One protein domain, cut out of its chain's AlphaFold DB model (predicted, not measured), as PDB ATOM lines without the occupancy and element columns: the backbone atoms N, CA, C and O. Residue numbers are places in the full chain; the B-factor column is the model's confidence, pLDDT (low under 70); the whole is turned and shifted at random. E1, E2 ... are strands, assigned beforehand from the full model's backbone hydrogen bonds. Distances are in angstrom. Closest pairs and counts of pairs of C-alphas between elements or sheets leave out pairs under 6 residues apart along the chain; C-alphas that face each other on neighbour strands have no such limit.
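AT A GLANCE: This is residues 3 to 157 of the 297 residues of the protein "Hypothetical protein" of Rotaria sp. Silwood1 (UniProt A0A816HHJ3). Two lobes built of strands sit side by side: the first is a twisted, curled sheet of four strands, E1, E6, E3 and E4, with the two-stranded sheet of E2 and E5 over one face, and the second is a small sandwich whose two sheets, E7, E10, E13, E12 and E8, E9, E11, lie face to face with their strands crossed. The lobes meet where E4 of the first lies beside E7 of the second. The printed part has 155 residues, with thirteen named strands, E1 to E13 along the chain, and no named helix; the class is all strand. The sheets E1 E6 E3 E4, E2 E5 and E7 E10 E13 E12 are antiparallel, and E8 E9 E11 is mixed. The whole is compact, with a radius of gyration of the C-alphas of 16.2 A, yet flat in outline, spanning 47 by 42 by 20 A.

HOW THE PARTS SIT: The first sheet runs E1 (residues 7 to 14), E6 (residues 70 to 79), E3 (residues 40 to 47), E4 (residues 51 to 56), with E1 and E4 as its edge strands. It is strongly twisted, its C-alphas lying up to 6.8 A off its best plane. E1 and E6 are antiparallel, with N 10 and O 74 at 2.8 A; E6 and E3 are antiparallel, with N 75 and O 44 at 2.7 A. E3 and E4 form a hairpin, with N 45 and O 51 at 2.7 A. E2 (residues 20 to 26) and E5 (residues 60 to 66) are antiparallel neighbours, with N 22 and O 64 at 2.8 A. The closest C-alphas of E1 and E5 are those of Asn 14 and Leu 66, 6.2 A apart; those of E2 and E4 are Phe 26 and Ile 56, 7.3 A apart. E4 and E7 (residues 86 to 88) have 8 pairs of C-alphas within 8 A, the closest being Phe 52 and Val 88 at 4.8 A. E7 is an edge strand of the sheet it forms with E10 (residues 120 to 122), E13 (residues 147 to 150) and E12 (residues 141 to 144). In this sheet N 88 and O 120 are 2.8 A apart, N 121 and O 148 are 2.8 A apart, and N 149 and O 142 of the hairpin E12 and E13 are 2.8 A apart. It makes a sandwich, two sheets face to face, with the sheet E8 (residues 91 to 96), E9 (residues 101 to 110) and E11 (residues 131 to 134): the facing parts are 10.1 A centre to centre and the strands stand at 50 degrees. E8 and E9 form a hairpin, with N 95 and O 103 at 2.8 A, while E9 and E11 are parallel, with N 104 and O 133 at 2.8 A. E1 and E12 are apart.

IN THESE COORDINATES: E1 begins at C-alpha 7 (102.586, 157.946, 154.523) and is 23.5 A long; E2 is 19.0 A, E3 21.0 A, E4 14.5 A and E5 19.0 A. E6 is 28.0 A long and ends at C-alpha 79 (111.518, 154.632, 155.770). E8 is 16.9 A long, and E9, 26.7 A from first to last C-alpha, bends by 54 degrees at residue 106. E7, E10, E11, E12 and E13 are shorter, and E13 ends at C-alpha 150 (117.281, 136.197, 146.662).

THE WHOLE: The C-alphas farthest apart, those of Tyr 16 and Lys 99, are 49.7 A apart. The printed part has no cut. The link from E2 to E3, residues 27 to 39, is long. The mean pLDDT of the printed part is 93.4, and no printed residue is under 70.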
ATOM      1  N   SER A   3      96.738 159.899 151.553       87.38
ATOM      2  CA  SER A   3      98.148 160.091 151.930       87.38
ATOM      3  C   SER A   3      98.406 161.516 152.412       87.38
ATOM      4  O   SER A   3      97.691 162.437 152.016       87.38
ATOM      5  N   ASN A   4      99.420 161.690 153.262       84.69
ATOM      6  CA  ASN A   4      99.931 162.982 153.733       84.69
ATOM      7  C   ASN A   4     101.239 163.418 153.025       84.69
ATOM      8  O   ASN A   4     101.862 164.394 153.447       84.69
ATOM      9  N   GLY A   5     101.675 162.704 151.981       81.56
ATOM     10  CA  GLY A   5     102.926 162.961 151.264       81.56
ATOM     11  C   GLY A   5     104.021 161.925 151.499       81.56
ATOM     12  O   GLY A   5     104.740 161.638 150.546       81.56
ATOM     13  N   PHE A   6     104.128 161.374 152.717       82.50
ATOM     14  CA  PHE A   6     105.171 160.411 153.132       82.50
ATOM     15  C   PHE A   6     104.618 159.111 153.730       82.50
ATOM     16  O   PHE A   6     105.325 158.113 153.792       82.50
ATOM     17  N   ASP A   7     103.339 159.113 154.093       88.62
ATOM     18  CA  ASP A   7     102.586 157.946 154.523       88.62
ATOM     19  C   ASP A   7     101.206 157.960 153.874       88.62
ATOM     20  O   ASP A   7     100.644 159.018 153.562       88.62
ATOM     21  N   GLY A   8     100.614 156.790 153.673       93.25
ATOM     22  CA  GLY A   8      99.245 156.706 153.192       93.25
ATOM     23  C   GLY A   8      98.660 155.309 153.234       93.25
ATOM     24  O   GLY A   8      99.358 154.331 153.461       93.25
ATOM     25  N   TYR A   9      97.360 155.231 152.974       95.44
ATOM     26  CA  TYR A   9      96.628 153.973 152.889       95.44
ATOM     27  C   TYR A   9      95.971 153.816 151.521       95.44
ATOM     28  O   TYR A   9      95.258 154.706 151.027       95.44
ATOM     29  N   LEU A  10      96.203 152.658 150.916       94.62
ATOM     30  CA  LEU A  10      95.624 152.213 149.663       94.62
ATOM     31  C   LEU A  10      94.657 151.061 149.950       94.62
ATOM     32  O   LEU A  10      95.051 150.015 150.453       94.62
ATOM     33  N   PHE A  11      93.392 151.266 149.601       95.44
ATOM     34  CA  PHE A  11      92.334 150.270 149.717       95.44
ATOM     35  C   PHE A  11      92.016 149.775 148.314       95.44
ATOM     36  O   PHE A  11      91.610 150.573 147.465       95.44
ATOM     37  N   LEU A  12      92.227 148.486 148.069       95.38
ATOM     38  CA  LEU A  12      91.882 147.836 146.814       95.38
ATOM     39  C   LEU A  12      90.750 146.853 147.071       95.38
ATOM     40  O   LEU A  12      90.850 145.985 147.934       95.38
ATOM     41  N   PHE A  13      89.671 147.010 146.313       94.88
ATOM     42  CA  PHE A  13      88.493 146.163 146.401       94.88
ATOM     43  C   PHE A  13      88.159 145.611 145.024       94.88
ATOM     44  O   PHE A  13      88.084 146.364 144.048       94.88
ATOM     45  N   ASN A  14      87.951 144.301 144.958       94.88
ATOM     46  CA  ASN A  14      87.408 143.639 143.787       94.88
ATOM     47  C   ASN A  14      86.037 143.038 144.135       94.88
ATOM     48  O   ASN A  14      85.992 141.959 144.721       94.88
ATOM     49  N   PRO A  15      84.924 143.705 143.774       91.50
ATOM     50  CA  PRO A  15      83.582 143.174 144.020       91.50
ATOM     51  C   PRO A  15      83.230 141.980 143.130       91.50
ATOM     52  O   PRO A  15      82.241 141.302 143.384       91.50
ATOM     53  N   TYR A  16      83.978 141.759 142.050       90.88
ATOM     54  CA  TYR A  16      83.664 140.728 141.071       90.88
ATOM     55  C   TYR A  16      84.211 139.372 141.509       90.88
ATOM     56  O   TYR A  16      85.208 139.293 142.220       90.88
ATOM     57  N   TYR A  17      83.592 138.299 141.027       90.12
ATOM     58  CA  TYR A  17      84.022 136.920 141.282       90.12
ATOM     59  C   TYR A  17      85.337 136.545 140.588       90.12
ATOM     60  O   TYR A  17      86.071 135.682 141.064       90.12
ATOM     61  N   LYS A  18      85.649 137.204 139.467       91.00
ATOM     62  CA  LYS A  18      86.877 136.968 138.701       91.00
ATOM     63  C   LYS A  18      88.036 137.791 139.229       91.00
ATOM     64  O   LYS A  18      87.847 138.905 139.720       91.00
ATOM     65  N   GLN A  19      89.242 137.258 139.065       91.31
ATOM     66  CA  GLN A  19      90.457 138.013 139.328       91.31
ATOM     67  C   GLN A  19      90.589 139.190 138.366       91.31
ATOM     68  O   GLN A  19      90.192 139.117 137.201       91.31
ATOM     69  N   VAL A  20      91.177 140.275 138.854       93.12
ATOM     70  CA  VAL A  20      91.428 141.458 138.037       93.12
ATOM     71  C   VAL A  20      92.824 142.008 138.275       93.12
ATOM     72  O   VAL A  20      93.281 142.140 139.408       93.12
ATOM     73  N   HIS A  21      93.479 142.390 137.184       94.12
ATOM     74  CA  HIS A  21      94.733 143.126 137.224       94.12
ATOM     75  C   HIS A  21      94.449 144.627 137.305       94.12
ATOM     76  O   HIS A  21      93.577 145.162 136.603       94.12
ATOM     77  N   ARG A  22      95.165 145.328 138.182       94.56
ATOM     78  CA  ARG A  22      95.076 146.782 138.348       94.56
ATOM     79  C   ARG A  22      96.464 147.386 138.338       94.56
ATOM     80  O   ARG A  22      97.332 146.964 139.088       94.56
ATOM     81  N   LYS A  23      96.653 148.399 137.498       95.25
ATOM     82  CA  LYS A  23      97.890 149.174 137.427       95.25
ATOM     83  C   LYS A  23      97.696 150.484 138.170       95.25
ATOM     84  O   LYS A  23      96.687 151.157 137.971       95.25
ATOM     85  N   ILE A  24      98.647 150.821 139.029       95.06
ATOM     86  CA  ILE A  24      98.608 152.025 139.857       95.06
ATOM     87  C   ILE A  24      99.923 152.761 139.667       95.06
ATOM     88  O   ILE A  24     100.986 152.189 139.891       95.06
ATOM     89  N   LEU A  25      99.830 154.020 139.243       95.00
ATOM     90  CA  LEU A  25     100.954 154.945 139.172       95.00
ATOM     91  C   LEU A  25     101.134 155.620 140.537       95.00
ATOM     92  O   LEU A  25     100.205 156.264 141.024       95.00
ATOM     93  N   PHE A  26     102.312 155.475 141.140       93.38
ATOM     94  CA  PHE A  26     102.652 156.084 142.424       93.38
ATOM     95  C   PHE A  26     103.296 157.456 142.223       93.38
ATOM     96  O   PHE A  26     104.514 157.586 142.149       93.38
ATOM     97  N   ASP A  27     102.467 158.494 142.125       92.81
ATOM     98  CA  ASP A  27     102.895 159.871 141.865       92.81
ATOM     99  C   ASP A  27     102.126 160.903 142.720       92.81
ATOM    100  O   ASP A  27     101.372 160.576 143.646       92.81
ATOM    101  N   GLY A  28     102.291 162.185 142.386       89.94
ATOM    102  CA  GLY A  28     101.585 163.294 143.027       89.94
ATOM    103  C   GLY A  28     100.053 163.229 142.952       89.94
ATOM    104  O   GLY A  28      99.398 163.840 143.795       89.94
ATOM    105  N   LYS A  29      99.444 162.461 142.033       90.88
ATOM    106  CA  LYS A  29      97.978 162.272 141.993       90.88
ATOM    107  C   LYS A  29      97.474 161.452 143.176       90.88
ATOM    108  O   LYS A  29      96.318 161.588 143.568       90.88
ATOM    109  N   LEU A  30      98.342 160.636 143.772       89.31
ATOM    110  CA  LEU A  30      98.080 159.941 145.033       89.31
ATOM    111  C   LEU A  30      98.446 160.788 146.263       89.31
ATOM    112  O   LEU A  30      98.462 160.270 147.380       89.31
ATOM    113  N   ASN A  31      98.711 162.087 146.067       90.81
ATOM    114  CA  ASN A  31      99.233 163.015 147.067       90.81
ATOM    115  C   ASN A  31     100.601 162.587 147.628       90.81
ATOM    116  O   ASN A  31     100.898 162.846 148.790       90.81
ATOM    117  N   LEU A  32     101.424 161.915 146.814       89.75
ATOM    118  CA  LEU A  32     102.792 161.543 147.172       89.75
ATOM    119  C   LEU A  32     103.772 162.648 146.819       89.75
ATOM    120  O   LEU A  32     103.611 163.357 145.825       89.75
ATOM    121  N   LYS A  33     104.825 162.770 147.624       89.19
ATOM    122  CA  LYS A  33     105.939 163.668 147.338       89.19
ATOM    123  C   LYS A  33     107.142 162.856 146.893       89.19
ATOM    124  O   LYS A  33     107.455 161.825 147.483       89.19
ATOM    125  N   ASN A  34     107.842 163.363 145.880       87.62
ATOM    126  CA  ASN A  34     109.139 162.822 145.509       87.62
ATOM    127  C   ASN A  34     110.099 162.979 146.708       87.62
ATOM    128  O   ASN A  34     110.319 164.120 147.145       87.62
ATOM    129  N   PRO A  35     110.618 161.881 147.286       83.62
ATOM    130  CA  PRO A  35     111.463 161.959 148.466       83.62
ATOM    131  C   PRO A  35     112.752 162.726 148.156       83.62
ATOM    132  O   PRO A  35     113.496 162.395 147.242       83.62
ATOM    133  N   GLN A  36     113.018 163.771 148.943       84.44
ATOM    134  CA  GLN A  36     114.251 164.569 148.857       84.44
ATOM    135  C   GLN A  36     115.393 163.972 149.694       84.44
ATOM    136  O   GLN A  36     116.547 164.365 149.561       84.44
ATOM    137  N   LYS A  37     115.059 163.050 150.603       83.88
ATOM    138  CA  LYS A  37     116.001 162.357 151.486       83.88
ATOM    139  C   LYS A  37     116.216 160.936 150.983       83.88
ATOM    140  O   LYS A  37     115.308 160.348 150.401       83.88
ATOM    141  N   GLN A  38     117.391 160.380 151.260       85.75
ATOM    142  CA  GLN A  38     117.649 158.962 151.033       85.75
ATOM    143  C   GLN A  38     116.734 158.116 151.929       85.75
ATOM    144  O   GLN A  38     116.544 158.425 153.105       85.75
ATOM    145  N   GLY A  39     116.156 157.066 151.358       88.62
ATOM    146  CA  GLY A  39     115.259 156.149 152.046       88.62
ATOM    147  C   GLY A  39     114.487 155.296 151.050       88.62
ATOM    148  O   GLY A  39     114.746 155.340 149.846       88.62
ATOM    149  N   TYR A  40     113.532 154.535 151.568       90.44
ATOM    150  CA  TYR A  40     112.751 153.575 150.806       90.44
ATOM    151  C   TYR A  40     111.268 153.837 151.008       90.44
ATOM    152  O   TYR A  40     110.782 153.880 152.136       90.44
ATOM    153  N   TRP A  41     110.539 153.966 149.910       92.56
ATOM    154  CA  TRP A  41     109.093 153.833 149.937       92.56
ATOM    155  C   TRP A  41     108.745 152.352 149.892       92.56
ATOM    156  O   TRP A  41     109.050 151.665 148.916       92.56
ATOM    157  N   LEU A  42     108.119 151.862 150.955       94.88
ATOM    158  CA  LEU A  42     107.681 150.480 151.061       94.88
ATOM    159  C   LEU A  42     106.164 150.411 151.104       94.88
ATOM    160  O   LEU A  42     105.496 151.223 151.747       94.88
ATOM    161  N   LEU A  43     105.627 149.396 150.438       95.81
ATOM    162  CA  LEU A  43     104.221 149.049 150.518       95.81
ATOM    163  C   LEU A  43     104.055 147.864 151.470       95.81
ATOM    164  O   LEU A  43     104.511 146.754 151.184       95.81
ATOM    165  N   LYS A  44     103.409 148.106 152.609       96.25
ATOM    166  CA  LYS A  44     103.067 147.109 153.622       96.25
ATOM    167  C   LYS A  44     101.618 146.674 153.437       96.25
ATOM    168  O   LYS A  44     100.717 147.493 153.546       96.25
ATOM    169  N   GLU A  45     101.371 145.403 153.156       95.38
ATOM    170  CA  GLU A  45     100.042 144.808 153.310       95.38
ATOM    171  C   GLU A  45      99.711 144.786 154.806       95.38
ATOM    172  O   GLU A  45     100.538 144.375 155.617       95.38
ATOM    173  N   ILE A  46      98.540 145.309 155.170       96.19
ATOM    174  CA  ILE A  46      97.999 145.244 156.538       96.19
ATOM    175  C   ILE A  46      96.776 144.325 156.609       96.19
ATOM    176  O   ILE A  46      96.396 143.868 157.680       96.19
ATOM    177  N   TYR A  47      96.157 144.050 155.458       93.44
ATOM    178  CA  TYR A  47      95.118 143.045 155.296       93.44
ATOM    179  C   TYR A  47      95.189 142.474 153.870       93.44
ATOM    180  O   TYR A  47      95.302 143.260 152.923       93.44
ATOM    181  N   PRO A  48      95.088 141.145 153.685       89.62
ATOM    182  CA  PRO A  48      94.785 140.137 154.709       89.62
ATOM    183  C   PRO A  48      95.994 139.637 155.510       89.62
ATOM    184  O   PRO A  48      95.813 138.869 156.446       89.62
ATOM    185  N   GLN A  49      97.215 140.030 155.148       88.56
ATOM    186  CA  GLN A  49      98.434 139.625 155.851       88.56
ATOM    187  C   GLN A  49      99.250 140.849 156.210       88.56
ATOM    188  O   GLN A  49      99.301 141.796 155.434       88.56
ATOM    189  N   GLU A  50      99.917 140.809 157.356       92.50
ATOM    190  CA  GLU A  50     100.814 141.877 157.769       92.50
ATOM    191  C   GLU A  50     102.237 141.610 157.262       92.50
ATOM    192  O   GLU A  50     102.954 140.781 157.819       92.50
ATOM    193  N   ARG A  51     102.647 142.277 156.174       94.38
ATOM    194  CA  ARG A  51     103.973 142.082 155.544       94.38
ATOM    195  C   ARG A  51     104.342 143.198 154.573       94.38
ATOM    196  O   ARG A  51     103.461 143.824 153.990       94.38
ATOM    197  N   PHE A  52     105.631 143.404 154.305       95.75
ATOM    198  CA  PHE A  52     106.055 144.265 153.196       95.75
ATOM    199  C   PHE A  52     106.027 143.494 151.878       95.75
ATOM    200  O   PHE A  52     106.570 142.397 151.776       95.75
ATOM    201  N   ILE A  53     105.394 144.065 150.855       94.44
ATOM    202  CA  ILE A  53     105.177 143.379 149.576       94.44
ATOM    203  C   ILE A  53     106.016 143.938 148.430       94.44
ATOM    204  O   ILE A  53     106.284 143.206 147.480       94.44
ATOM    205  N   LEU A  54     106.405 145.216 148.484       93.25
ATOM    206  CA  LEU A  54     107.066 145.867 147.357       93.25
ATOM    207  C   LEU A  54     107.860 147.116 147.765       93.25
ATOM    208  O   LEU A  54     107.454 147.844 148.674       93.25
ATOM    209  N   PHE A  55     108.924 147.394 147.008       92.69
ATOM    210  CA  PHE A  55     109.502 148.733 146.887       92.69
ATOM    211  C   PHE A  55     108.681 149.555 145.906       92.69
ATOM    212  O   PHE A  55     108.314 149.060 144.843       92.69
ATOM    213  N   ILE A  56     108.433 150.808 146.251       92.19
ATOM    214  CA  ILE A  56     107.724 151.750 145.397       92.19
ATOM    215  C   ILE A  56     108.698 152.847 144.998       92.19
ATOM    216  O   ILE A  56     109.305 153.485 145.851       92.19
ATOM    217  N   GLU A  57     108.839 153.101 143.705       90.69
ATOM    218  CA  GLU A  57     109.536 154.288 143.225       90.69
ATOM    219  C   GLU A  57     108.523 155.371 142.842       90.69
ATOM    220  O   GLU A  57     107.429 155.101 142.338       90.69
ATOM    221  N   TYR A  58     108.877 156.632 143.095       91.19
ATOM    222  CA  TYR A  58     108.044 157.755 142.675       91.19
ATOM    223  C   TYR A  58     107.974 157.807 141.138       91.19
ATOM    224  O   TYR A  58     108.993 157.666 140.468       91.19
ATOM    225  N   ASN A  59     106.781 158.038 140.585       92.56
ATOM    226  CA  ASN A  59     106.440 157.918 139.160       92.56
ATOM    227  C   ASN A  59     106.540 156.495 138.573       92.56
ATOM    228  O   ASN A  59     106.511 156.337 137.351       92.56
ATOM    229  N   GLN A  60     106.595 155.449 139.401       93.00
ATOM    230  CA  GLN A  60     106.529 154.069 138.928       93.00
ATOM    231  C   GLN A  60     105.086 153.565 138.873       93.00
ATOM    232  O   GLN A  60     104.258 153.875 139.731       93.00
ATOM    233  N   THR A  61     104.774 152.778 137.842       95.31
ATOM    234  CA  THR A  61     103.524 152.014 137.780       95.31
ATOM    235  C   THR A  61     103.766 150.598 138.273       95.31
ATOM    236  O   THR A  61     104.627 149.901 137.740       95.31
ATOM    237  N   ASN A  62     102.960 150.151 139.231       93.62
ATOM    238  CA  ASN A  62     102.989 148.783 139.731       93.62
ATOM    239  C   ASN A  62     101.655 148.090 139.465       93.62
ATOM    240  O   ASN A  62     100.593 148.720 139.444       93.62
ATOM    241  N   GLU A  63     101.724 146.784 139.234       93.56
ATOM    242  CA  GLU A  63     100.573 145.948 138.924       93.56
ATOM    243  C   GLU A  63     100.177 145.094 140.127       93.56
ATOM    244  O   GLU A  63     101.017 144.480 140.782       93.56
ATOM    245  N   PHE A  64      98.878 145.058 140.402       92.69
ATOM    246  CA  PHE A  64      98.266 144.335 141.503       92.69
ATOM    247  C   PHE A  64      97.258 143.340 140.944       92.69
ATOM    248  O   PHE A  64      96.327 143.727 140.233       92.69
ATOM    249  N   LEU A  65      97.430 142.070 141.300       91.50
ATOM    250  CA  LEU A  65      96.424 141.037 141.089       91.50
ATOM    251  C   LEU A  65      95.468 141.037 142.284       91.50
ATOM    252  O   LEU A  65      95.889 140.790 143.416       91.50
ATOM    253  N   LEU A  66      94.194 141.320 142.029       92.50
ATOM    254  CA  LEU A  66      93.139 141.281 143.034       92.50
ATOM    255  C   LEU A  66      92.286 140.039 142.824       92.50
ATOM    256  O   LEU A  66      91.704 139.846 141.755       92.50
ATOM    257  N   ASP A  67      92.190 139.225 143.870       91.81
ATOM    258  CA  ASP A  67      91.373 138.017 143.875       91.81
ATOM    259  C   ASP A  67      89.884 138.364 143.769       91.81
ATOM    260  O   ASP A  67      89.476 139.483 144.095       91.81
ATOM    261  N   GLY A  68      89.061 137.427 143.301       90.94
ATOM    262  CA  GLY A  68      87.612 137.613 143.292       90.94
ATOM    263  C   GLY A  68      87.061 137.852 144.700       90.94
ATOM    264  O   GLY A  68      87.524 137.220 145.653       90.94
ATOM    265  N   GLN A  69      86.105 138.773 144.840       90.75
ATOM    266  CA  GLN A  69      85.510 139.185 146.120       90.75
ATOM    267  C   GLN A  69      86.536 139.576 147.200       90.75
ATOM    268  O   GLN A  69      86.310 139.401 148.399       90.75
ATOM    269  N   SER A  70      87.708 140.065 146.792       91.44
ATOM    270  CA  SER A  70      88.793 140.361 147.721       91.44
ATOM    271  C   SER A  70      88.842 141.827 148.131       91.44
ATOM    272  O   SER A  70      88.470 142.741 147.391       91.44
ATOM    273  N   VAL A  71      89.354 142.029 149.341       93.69
ATOM    274  CA  VAL A  71      89.774 143.321 149.870       93.69
ATOM    275  C   VAL A  71      91.243 143.181 150.233       93.69
ATOM    276  O   VAL A  71      91.617 142.236 150.928       93.69
ATOM    277  N   SER A  72      92.049 144.140 149.803       94.19
ATOM    278  CA  SER A  72      93.414 144.300 150.282       94.19
ATOM    279  C   SER A  72      93.617 145.723 150.756       94.19
ATOM    280  O   SER A  72      93.179 146.683 150.114       94.19
ATOM    281  N   ILE A  73      94.298 145.857 151.886       96.38
ATOM    282  CA  ILE A  73      94.632 147.154 152.453       96.38
ATOM    283  C   ILE A  73      96.140 147.221 152.570       96.38
ATOM    284  O   ILE A  73      96.774 146.329 153.139       96.38
ATOM    285  N   TYR A  74      96.697 148.297 152.034       96.56
ATOM    286  CA  TYR A  74      98.119 148.560 152.063       96.56
ATOM    287  C   TYR A  74      98.393 149.889 152.746       96.56
ATOM    288  O   TYR A  74      97.706 150.879 152.498       96.56
ATOM    289  N   GLN A  75      99.428 149.914 153.568       96.44
ATOM    290  CA  GLN A  75     100.053 151.118 154.065       96.44
ATOM    291  C   GLN A  75     101.292 151.397 153.214       96.44
ATOM    292  O   GLN A  75     102.179 150.556 153.091       96.44
ATOM    293  N   LEU A  76     101.347 152.572 152.609       95.25
ATOM    294  CA  LEU A  76     102.550 153.090 151.983       95.25
ATOM    295  C   LEU A  76     103.310 153.900 153.037       95.25
ATOM    296  O   LEU A  76     102.712 154.786 153.645       95.25
ATOM    297  N   ILE A  77     104.586 153.588 153.248       93.94
ATOM    298  CA  ILE A  77     105.425 154.185 154.297       93.94
ATOM    299  C   ILE A  77     106.772 154.558 153.693       93.94
ATOM    300  O   ILE A  77     107.374 153.749 152.980       93.94
ATOM    301  N   PHE A  78     107.267 155.754 153.996       93.06
ATOM    302  CA  PHE A  78     108.644 156.132 153.700       93.06
ATOM    303  C   PHE A  78     109.554 155.865 154.905       93.06
ATOM    304  O   PHE A  78     109.368 156.437 155.977       93.06
ATOM    305  N   ILE A  79     110.570 155.023 154.722       92.12
ATOM    306  CA  ILE A  79     111.518 154.632 155.770       92.12
ATOM    307  C   ILE A  79     112.908 155.158 155.414       92.12
ATOM    308  O   ILE A  79     113.496 154.766 154.406       92.12
ATOM    309  N   SER A  80     113.441 156.046 156.254       91.38
ATOM    310  CA  SER A  80     114.791 156.612 156.104       91.38
ATOM    311  C   SER A  80     115.819 156.047 157.086       91.38
ATOM    312  O   SER A  80     117.009 156.282 156.911       91.38
ATOM    313  N   ILE A  81     115.370 155.351 158.133       92.06
ATOM    314  CA  ILE A  81     116.217 154.726 159.154       92.06
ATOM    315  C   ILE A  81     115.766 153.276 159.289       92.06
ATOM    316  O   ILE A  81     114.566 153.011 159.361       92.06
ATOM    317  N   ILE A  82     116.722 152.352 159.276       94.06
ATOM    318  CA  ILE A  82     116.475 150.915 159.337       94.06
ATOM    319  C   ILE A  82     117.247 150.378 160.530       94.06
ATOM    320  O   ILE A  82     118.471 150.342 160.499       94.06
ATOM    321  N   ASP A  83     116.524 149.961 161.563       93.62
ATOM    322  CA  ASP A  83     117.129 149.460 162.802       93.62
ATOM    323  C   ASP A  83     117.212 147.926 162.830       93.62
ATOM    324  O   ASP A  83     118.008 147.343 163.559       93.62
ATOM    325  N   GLN A  84     116.404 147.260 162.003       94.62
ATOM    326  CA  GLN A  84     116.353 145.806 161.858       94.62
ATOM    327  C   GLN A  84     116.123 145.417 160.392       94.62
ATOM    328  O   GLN A  84     115.536 146.214 159.653       94.62
ATOM    329  N   PRO A  85     116.566 144.224 159.950       96.94
ATOM    330  CA  PRO A  85     116.338 143.779 158.584       96.94
ATOM    331  C   PRO A  85     114.853 143.799 158.203       96.94
ATOM    332  O   PRO A  85     114.006 143.286 158.929       96.94
ATOM    333  N   ILE A  86     114.535 144.368 157.040       97.00
ATOM    334  CA  ILE A  86     113.164 144.431 156.520       97.00
ATOM    335  C   ILE A  86     113.022 143.424 155.385       97.00
ATOM    336  O   ILE A  86     113.607 143.620 154.321       97.00
ATOM    337  N   LEU A  87     112.231 142.372 155.600       97.38
ATOM    338  CA  LEU A  87     111.868 141.394 154.573       97.38
ATOM    339  C   LEU A  87     110.750 141.945 153.681       97.38
ATOM    340  O   LEU A  87     109.699 142.345 154.181       97.38
ATOM    341  N   VAL A  88     110.967 141.942 152.367       96.56
ATOM    342  CA  VAL A  88     110.046 142.458 151.349       96.56
ATOM    343  C   VAL A  88     109.735 141.372 150.320       96.56
ATOM    344  O   VAL A  88     110.629 140.701 149.804       96.56
ATOM    345  N   GLY A  89     108.453 141.239 149.981       94.06
ATOM    346  CA  GLY A  89     107.949 140.349 148.933       94.06
ATOM    347  C   GLY A  89     107.354 139.043 149.456       94.06
ATOM    348  O   GLY A  89     106.673 138.345 148.702       94.06
ATOM    349  N   ILE A  90     107.547 138.725 150.739       94.12
ATOM    350  CA  ILE A  90     107.009 137.511 151.354       94.12
ATOM    351  C   ILE A  90     106.726 137.679 152.851       94.12
ATOM    352  O   ILE A  90     107.237 138.595 153.491       94.12
ATOM    353  N   SER A  91     105.875 136.806 153.389       93.69
ATOM    354  CA  SER A  91     105.606 136.698 154.824       93.69
ATOM    355  C   SER A  91     106.728 135.919 155.501       93.69
ATOM    356  O   SER A  91     107.159 134.901 154.968       93.69
ATOM    357  N   GLY A  92     107.172 136.383 156.662       94.75
ATOM    358  CA  GLY A  92     108.250 135.779 157.437       94.75
ATOM    359  C   GLY A  92     108.989 136.846 158.229       94.75
ATOM    360  O   GLY A  92     108.574 138.009 158.264       94.75
ATOM    361  N   GLN A  93     110.088 136.458 158.858       95.75
ATOM    362  CA  GLN A  93     110.924 137.360 159.641       95.75
ATOM    363  C   GLN A  93     112.374 137.251 159.183       95.75
ATOM    364  O   GLN A  93     112.817 136.178 158.786       95.75
ATOM    365  N   ALA A  94     113.102 138.366 159.213       97.06
ATOM    366  CA  ALA A  94     114.506 138.416 158.828       97.06
ATOM    367  C   ALA A  94     115.356 138.952 159.981       97.06
ATOM    368  O   ALA A  94     115.045 139.989 160.564       97.06
ATOM    369  N   PHE A  95     116.457 138.267 160.274       96.38
ATOM    370  CA  PHE A  95     117.358 138.594 161.373       96.38
ATOM    371  C   PHE A  95     118.809 138.475 160.934       96.38
ATOM    372  O   PHE A  95     119.190 137.527 160.246       96.38
ATOM    373  N   LEU A  96     119.637 139.420 161.367       95.75
ATOM    374  CA  LEU A  96     121.073 139.377 161.137       95.75
ATOM    375  C   LEU A  96     121.766 138.794 162.369       95.75
ATOM    376  O   LEU A  96     121.570 139.269 163.485       95.75
ATOM    377  N   THR A  97     122.581 137.766 162.166       94.44
ATOM    378  CA  THR A  97     123.425 137.211 163.229       94.44
ATOM    379  C   THR A  97     124.737 137.984 163.354       94.44
ATOM    380  O   THR A  97     125.215 138.588 162.395       94.44
ATOM    381  N   ASN A  98     125.414 137.839 164.494       87.69
ATOM    382  CA  ASN A  98     126.731 138.441 164.748       87.69
ATOM    383  C   ASN A  98     127.856 137.942 163.810       87.69
ATOM    384  O   ASN A  98     128.982 138.421 163.900       87.69
ATOM    385  N   LYS A  99     127.592 136.945 162.953       89.62
ATOM    386  CA  LYS A  99     128.549 136.368 161.992       89.62
ATOM    387  C   LYS A  99     128.253 136.778 160.543       89.62
ATOM    388  O   LYS A  99     128.702 136.101 159.623       89.62
ATOM    389  N   ASN A 100     127.468 137.836 160.337       93.81
ATOM    390  CA  ASN A 100     126.996 138.287 159.022       93.81
ATOM    391  C   ASN A 100     126.275 137.191 158.216       93.81
ATOM    392  O   ASN A 100     126.371 137.119 156.988       93.81
ATOM    393  N   ILE A 101     125.562 136.318 158.925       97.12
ATOM    394  CA  ILE A 101     124.612 135.372 158.337       97.12
ATOM    395  C   ILE A 101     123.229 135.987 158.500       97.12
ATOM    396  O   ILE A 101     122.844 136.321 159.626       97.12
ATOM    397  N   LEU A 102     122.508 136.133 157.391       98.06
ATOM    398  CA  LEU A 102     121.111 136.550 157.380       98.06
ATOM    399  C   LEU A 102     120.224 135.309 157.508       98.06
ATOM    400  O   LEU A 102     120.323 134.386 156.703       98.06
ATOM    401  N   ILE A 103     119.352 135.295 158.507       98.12
ATOM    402  CA  ILE A 103     118.354 134.244 158.710       98.12
ATOM    403  C   ILE A 103     116.995 134.804 158.310       98.12
ATOM    404  O   ILE A 103     116.617 135.882 158.759       98.12
ATOM    405  N   ILE A 104     116.276 134.066 157.474       97.69
ATOM    406  CA  ILE A 104     114.895 134.317 157.086       97.69
ATOM    407  C   ILE A 104     114.091 133.109 157.558       97.69
ATOM    408  O   ILE A 104     114.357 131.994 157.114       97.69
ATOM    409  N   ASP A 105     113.151 133.312 158.469       96.50
ATOM    410  CA  ASP A 105     112.438 132.220 159.133       96.50
ATOM    411  C   ASP A 105     110.922 132.428 159.118       96.50
ATOM    412  O   ASP A 105     110.432 133.550 158.920       96.50
ATOM    413  N   GLY A 106     110.185 131.332 159.305       94.88
ATOM    414  CA  GLY A 106     108.726 131.311 159.260       94.88
ATOM    415  C   GLY A 106     108.191 131.812 157.921       94.88
ATOM    416  O   GLY A 106     107.263 132.625 157.888       94.88
ATOM    417  N   VAL A 107     108.822 131.406 156.815       95.06
ATOM    418  CA  VAL A 107     108.436 131.878 155.483       95.06
ATOM    419  C   VAL A 107     107.204 131.134 154.988       95.06
ATOM    420  O   VAL A 107     107.265 129.932 154.744       95.06
ATOM    421  N   TYR A 108     106.114 131.872 154.762       93.31
ATOM    422  CA  TYR A 108     104.855 131.334 154.239       93.31
ATOM    423  C   TYR A 108     104.414 132.041 152.954       93.31
ATOM    424  O   TYR A 108     104.552 133.260 152.795       93.31
ATOM    425  N   GLY A 109     103.800 131.281 152.050       91.75
ATOM    426  CA  GLY A 109     103.243 131.766 150.790       91.75
ATOM    427  C   GLY A 109     101.890 131.145 150.472       91.75
ATOM    428  O   GLY A 109     101.401 130.268 151.183       91.75
ATOM    429  N   LYS A 110     101.240 131.638 149.414       91.38
ATOM    430  CA  LYS A 110      99.933 131.116 148.988       91.38
ATOM    431  C   LYS A 110     100.147 129.749 148.339       91.38
ATOM    432  O   LYS A 110     100.970 129.658 147.430       91.38
ATOM    433  N   ALA A 111      99.398 128.731 148.752       91.38
ATOM    434  CA  ALA A 111      99.470 127.409 148.127       91.38
ATOM    435  C   ALA A 111      99.283 127.491 146.599       91.38
ATOM    436  O   ALA A 111      98.521 128.328 146.111       91.38
ATOM    437  N   GLY A 112      99.997 126.651 145.852       90.50
ATOM    438  CA  GLY A 112      99.950 126.588 144.388       90.50
ATOM    439  C   GLY A 112     100.481 127.824 143.661       90.50
ATOM    440  O   GLY A 112     100.120 128.049 142.507       90.50
ATOM    441  N   THR A 113     101.299 128.650 144.318       92.25
ATOM    442  CA  THR A 113     101.877 129.858 143.710       92.25
ATOM    443  C   THR A 113     103.393 129.853 143.751       92.25
ATOM    444  O   THR A 113     104.021 129.082 144.472       92.25
ATOM    445  N   GLN A 114     103.984 130.753 142.976       94.06
ATOM    446  CA  GLN A 114     105.403 131.050 143.002       94.06
ATOM    447  C   GLN A 114     105.583 132.553 143.229       94.06
ATOM    448  O   GLN A 114     104.725 133.360 142.859       94.06
ATOM    449  N   THR A 115     106.683 132.954 143.862       91.62
ATOM    450  CA  THR A 115     107.006 134.375 144.003       91.62
ATOM    451  C   THR A 115     107.293 134.990 142.635       91.62
ATOM    452  O   THR A 115     108.292 134.655 142.001       91.62
ATOM    453  N   ASN A 116     106.437 135.919 142.205       81.44
ATOM    454  CA  ASN A 116     106.581 136.621 140.923       81.44
ATOM    455  C   ASN A 116     107.574 137.791 140.983       81.44
ATOM    456  O   ASN A 116     108.100 138.206 139.955       81.44
ATOM    457  N   ASN A 117     107.818 138.327 142.182       84.25
ATOM    458  CA  ASN A 117     108.792 139.384 142.427       84.25
ATOM    459  C   ASN A 117     109.963 138.830 143.250       84.25
ATOM    460  O   ASN A 117     109.746 137.921 144.058       84.25
ATOM    461  N   PRO A 118     111.180 139.382 143.096       89.38
ATOM    462  CA  PRO A 118     112.319 138.977 143.907       89.38
ATOM    463  C   PRO A 118     112.061 139.221 145.397       89.38
ATOM    464  O   PRO A 118     111.677 140.323 145.796       89.38
ATOM    465  N   ILE A 119     112.326 138.211 146.226       95.75
ATOM    466  CA  ILE A 119     112.367 138.395 147.679       95.75
ATOM    467  C   ILE A 119     113.601 139.221 147.998       95.75
ATOM    468  O   ILE A 119     114.714 138.884 147.586       95.75
ATOM    469  N   SER A 120     113.389 140.307 148.724       96.81
ATOM    470  CA  SER A 120     114.437 141.267 149.026       96.81
ATOM    471  C   SER A 120     114.479 141.565 150.513       96.81
ATOM    472  O   SER A 120     113.460 141.510 151.193       96.81
ATOM    473  N   ILE A 121     115.661 141.898 151.015       97.50
ATOM    474  CA  ILE A 121     115.880 142.262 152.407       97.50
ATOM    475  C   ILE A 121     116.656 143.568 152.431       97.50
ATOM    476  O   ILE A 121     117.664 143.697 151.737       97.50
ATOM    477  N   ILE A 122     116.192 144.530 153.224       96.88
ATOM    478  CA  ILE A 122     116.929 145.766 153.477       96.88
ATOM    479  C   ILE A 122     117.610 145.644 154.830       96.88
ATOM    480  O   ILE A 122     116.942 145.451 155.843       96.88
ATOM    481  N   LEU A 123     118.933 145.728 154.839       97.00
ATOM    482  CA  LEU A 123     119.754 145.651 156.036       97.00
ATOM    483  C   LEU A 123     119.828 147.017 156.739       97.00
ATOM    484  O   LEU A 123     119.810 148.048 156.060       97.00
ATOM    485  N   PRO A 124     119.993 147.035 158.075       95.00
ATOM    486  CA  PRO A 124     120.263 148.264 158.825       95.00
ATOM    487  C   PRO A 124     121.491 149.018 158.299       95.00
ATOM    488  O   PRO A 124     121.451 150.214 158.014       95.00
ATOM    489  N   ASN A 125     122.574 148.274 158.068       92.19
ATOM    490  CA  ASN A 125     123.869 148.786 157.631       92.19
ATOM    491  C   ASN A 125     124.308 148.123 156.321       92.19
ATOM    492  O   ASN A 125     123.688 147.183 155.829       92.19
ATOM    493  N   GLN A 126     125.407 148.605 155.745       93.12
ATOM    494  CA  GLN A 126     126.010 148.038 154.530       93.12
ATOM    495  C   GLN A 126     126.927 146.841 154.838       93.12
ATOM    496  O   GLN A 126     127.923 146.634 154.147       93.12
ATOM    497  N   ASP A 127     126.608 146.080 155.887       92.69
ATOM    498  CA  ASP A 127     127.401 144.933 156.321       92.69
ATOM    499  C   ASP A 127     127.429 143.872 155.221       92.69
ATOM    500  O   ASP A 127     126.395 143.527 154.645       92.69
ATOM    501  N   LEU A 128     128.617 143.350 154.918       95.94
ATOM    502  CA  LEU A 128     128.769 142.290 153.928       95.94
ATOM    503  C   LEU A 128     128.188 140.987 154.481       95.94
ATOM    504  O   LEU A 128     128.687 140.475 155.483       95.94
ATOM    505  N   ILE A 129     127.180 140.441 153.806       97.81
ATOM    506  CA  ILE A 129     126.547 139.172 154.162       97.81
ATOM    507  C   ILE A 129     127.310 138.027 153.509       97.81
ATOM    508  O   ILE A 129     127.589 138.060 152.311       97.81
ATOM    509  N   PHE A 130     127.636 137.001 154.294       97.00
ATOM    510  CA  PHE A 130     128.349 135.821 153.799       97.00
ATOM    511  C   PHE A 130     127.411 134.685 153.411       97.00
ATOM    512  O   PHE A 130     127.707 133.945 152.479       97.00
ATOM    513  N   ASN A 131     126.295 134.537 154.125       97.50
ATOM    514  CA  ASN A 131     125.331 133.474 153.875       97.50
ATOM    515  C   ASN A 131     123.903 133.945 154.189       97.50
ATOM    516  O   ASN A 131     123.698 134.775 155.081       97.50
ATOM    517  N   VAL A 132     122.927 133.403 153.462       98.19
ATOM    518  CA  VAL A 132     121.498 133.604 153.700       98.19
ATOM    519  C   VAL A 132     120.837 132.245 153.888       98.19
ATOM    520  O   VAL A 132     120.867 131.407 152.990       98.19
ATOM    521  N   LEU A 133     120.215 132.042 155.046       97.94
ATOM    522  CA  LEU A 133     119.446 130.843 155.364       97.94
ATOM    523  C   LEU A 133     117.959 131.181 155.320       97.94
ATOM    524  O   LEU A 133     117.531 132.108 155.998       97.94
ATOM    525  N   LEU A 134     117.176 130.428 154.551       96.69
ATOM    526  CA  LEU A 134     115.721 130.522 154.499       96.69
ATOM    527  C   LEU A 134     115.114 129.237 155.046       96.69
ATOM    528  O   LEU A 134     115.360 128.175 154.474       96.69
ATOM    529  N   ASN A 135     114.366 129.330 156.147       95.44
ATOM    530  CA  ASN A 135     113.851 128.183 156.907       95.44
ATOM    531  C   ASN A 135     114.962 127.131 157.156       95.44
ATOM    532  O   ASN A 135     114.787 125.932 156.965       95.44
ATOM    533  N   GLY A 136     116.172 127.602 157.489       95.19
ATOM    534  CA  GLY A 136     117.359 126.763 157.715       95.19
ATOM    535  C   GLY A 136     118.099 126.274 156.460       95.19
ATOM    536  O   GLY A 136     119.161 125.671 156.592       95.19
ATOM    537  N   ILE A 137     117.603 126.557 155.251       95.81
ATOM    538  CA  ILE A 137     118.207 126.125 153.982       95.81
ATOM    539  C   ILE A 137     118.985 127.276 153.344       95.81
ATOM    540  O   ILE A 137     118.452 128.367 153.157       95.81
ATOM    541  N   GLU A 138     120.231 127.030 152.947       97.50
ATOM    542  CA  GLU A 138     121.056 128.022 152.255       97.50
ATOM    543  C   GLU A 138     120.448 128.455 150.911       97.50
ATOM    544  O   GLU A 138     120.014 127.634 150.097       97.50
ATOM    545  N   LYS A 139     120.413 129.772 150.679       97.44
ATOM    546  CA  LYS A 139     119.891 130.387 149.458       97.44
ATOM    547  C   LYS A 139     120.936 131.266 148.798       97.44
ATOM    548  O   LYS A 139     121.677 132.003 149.443       97.44
ATOM    549  N   ARG A 140     120.922 131.253 147.467       97.50
ATOM    550  CA  ARG A 140     121.746 132.153 146.665       97.50
ATOM    551  C   ARG A 140     121.146 133.550 146.674       97.50
ATOM    552  O   ARG A 140     119.937 133.726 146.496       97.50
ATOM    553  N   PHE A 141     122.007 134.547 146.805       98.25
ATOM    554  CA  PHE A 141     121.602 135.942 146.860       98.25
ATOM    555  C   PHE A 141     122.589 136.847 146.122       98.25
ATOM    556  O   PHE A 141     123.728 136.473 145.842       98.25
ATOM    557  N   LYS A 142     122.132 138.056 145.806       98.00
ATOM    558  CA  LYS A 142     122.976 139.185 145.408       98.00
ATOM    559  C   LYS A 142     122.866 140.267 146.466       98.00
ATOM    560  O   LYS A 142     121.772 140.526 146.958       98.00
ATOM    561  N   GLN A 143     123.981 140.921 146.765       98.06
ATOM    562  CA  GLN A 143     124.008 142.084 147.641       98.06
ATOM    563  C   GLN A 143     124.396 143.334 146.854       98.06
ATOM    564  O   GLN A 143     125.386 143.337 146.126       98.06
ATOM    565  N   ASN A 144     123.635 144.409 147.034       95.69
ATOM    566  CA  ASN A 144     123.994 145.749 146.595       95.69
ATOM    567  C   ASN A 144     123.792 146.724 147.757       95.69
ATOM    568  O   ASN A 144     122.661 147.100 148.078       95.69
ATOM    569  N   LYS A 145     124.897 147.137 148.391       93.62
ATOM    570  CA  LYS A 145     124.888 147.960 149.609       93.62
ATOM    571  C   LYS A 145     124.012 147.306 150.693       93.62
ATOM    572  O   LYS A 145     124.310 146.194 151.115       93.62
ATOM    573  N   GLN A 146     122.939 147.976 151.117       95.06
ATOM    574  CA  GLN A 146     121.999 147.492 152.136       95.06
ATOM    575  C   GLN A 146     120.990 146.468 151.599       95.06
ATOM    576  O   GLN A 146     120.272 145.871 152.389       95.06
ATOM    577  N   ILE A 147     120.879 146.272 150.282       96.50
ATOM    578  CA  ILE A 147     119.831 145.426 149.703       96.50
ATOM    579  C   ILE A 147     120.393 144.043 149.388       96.50
ATOM    580  O   ILE A 147     121.331 143.909 148.601       96.50
ATOM    581  N   ILE A 148     119.766 143.020 149.956       97.88
ATOM    582  CA  ILE A 148     119.931 141.613 149.593       97.88
ATOM    583  C   ILE A 148     118.753 141.207 148.715       97.88
ATOM    584  O   ILE A 148     117.613 141.527 149.034       97.88
ATOM    585  N   ILE A 149     119.012 140.490 147.626       97.69
ATOM    586  CA  ILE A 149     117.986 139.951 146.730       97.69
ATOM    587  C   ILE A 149     118.225 138.453 146.584       97.69
ATOM    588  O   ILE A 149     119.303 138.049 146.141       97.69
ATOM    589  N   LEU A 150     117.233 137.633 146.929       97.38
ATOM    590  CA  LEU A 150     117.281 136.197 146.662       97.38
ATOM    591  C   LEU A 150     117.179 135.955 145.155       97.38
ATOM    592  O   LEU A 150     116.349 136.556 144.472       97.38
ATOM    593  N   ILE A 151     118.047 135.092 144.632       95.75
ATOM    594  CA  ILE A 151     118.113 134.812 143.189       95.75
ATOM    595  C   ILE A 151     116.994 133.858 142.774       95.75
ATOM    596  O   ILE A 151     116.414 134.009 141.700       95.75
ATOM    597  N   ASP A 152     116.721 132.871 143.623       94.00
ATOM    598  CA  ASP A 152     115.804 131.785 143.318       94.00
ATOM    599  C   ASP A 152     114.384 132.136 143.781       94.00
ATOM    600  O   ASP A 152     114.194 132.482 144.952       94.00
ATOM    601  N   PRO A 153     113.374 132.048 142.897       94.00
ATOM    602  CA  PRO A 153     111.987 132.200 143.308       94.00
ATOM    603  C   PRO A 153     111.573 131.050 144.235       94.00
ATOM    604  O   PRO A 153     112.049 129.922 144.093       94.00
ATOM    605  N   LEU A 154     110.648 131.320 145.154       94.94
ATOM    606  CA  LEU A 154     110.068 130.294 146.021       94.94
ATOM    607  C   LEU A 154     108.752 129.797 145.442       94.94
ATOM    608  O   LEU A 154     107.909 130.603 145.041       94.94
ATOM    609  N   SER A 155     108.586 128.479 145.436       94.44
ATOM    610  CA  SER A 155     107.369 127.804 144.996       94.44
ATOM    611  C   SER A 155     106.669 127.177 146.191       94.44
ATOM    612  O   SER A 155     107.292 126.501 147.001       94.44
ATOM    613  N   PHE A 156     105.362 127.369 146.250       93.75
ATOM    614  CA  PHE A 156     104.486 126.859 147.290       93.75
ATOM    615  C   PHE A 156     103.636 125.751 146.677       93.75
ATOM    616  O   PHE A 156     102.874 125.989 145.739       93.75
ATOM    617  N   SER A 157     103.784 124.534 147.195       90.56
ATOM    618  CA  SER A 157     103.023 123.360 146.764       90.56
ATOM    619  C   SER A 157     101.500 123.502 146.969       90.56
ATOM    620  O   SER A 157     100.987 124.472 147.531       90.56
TER     621      SER A 157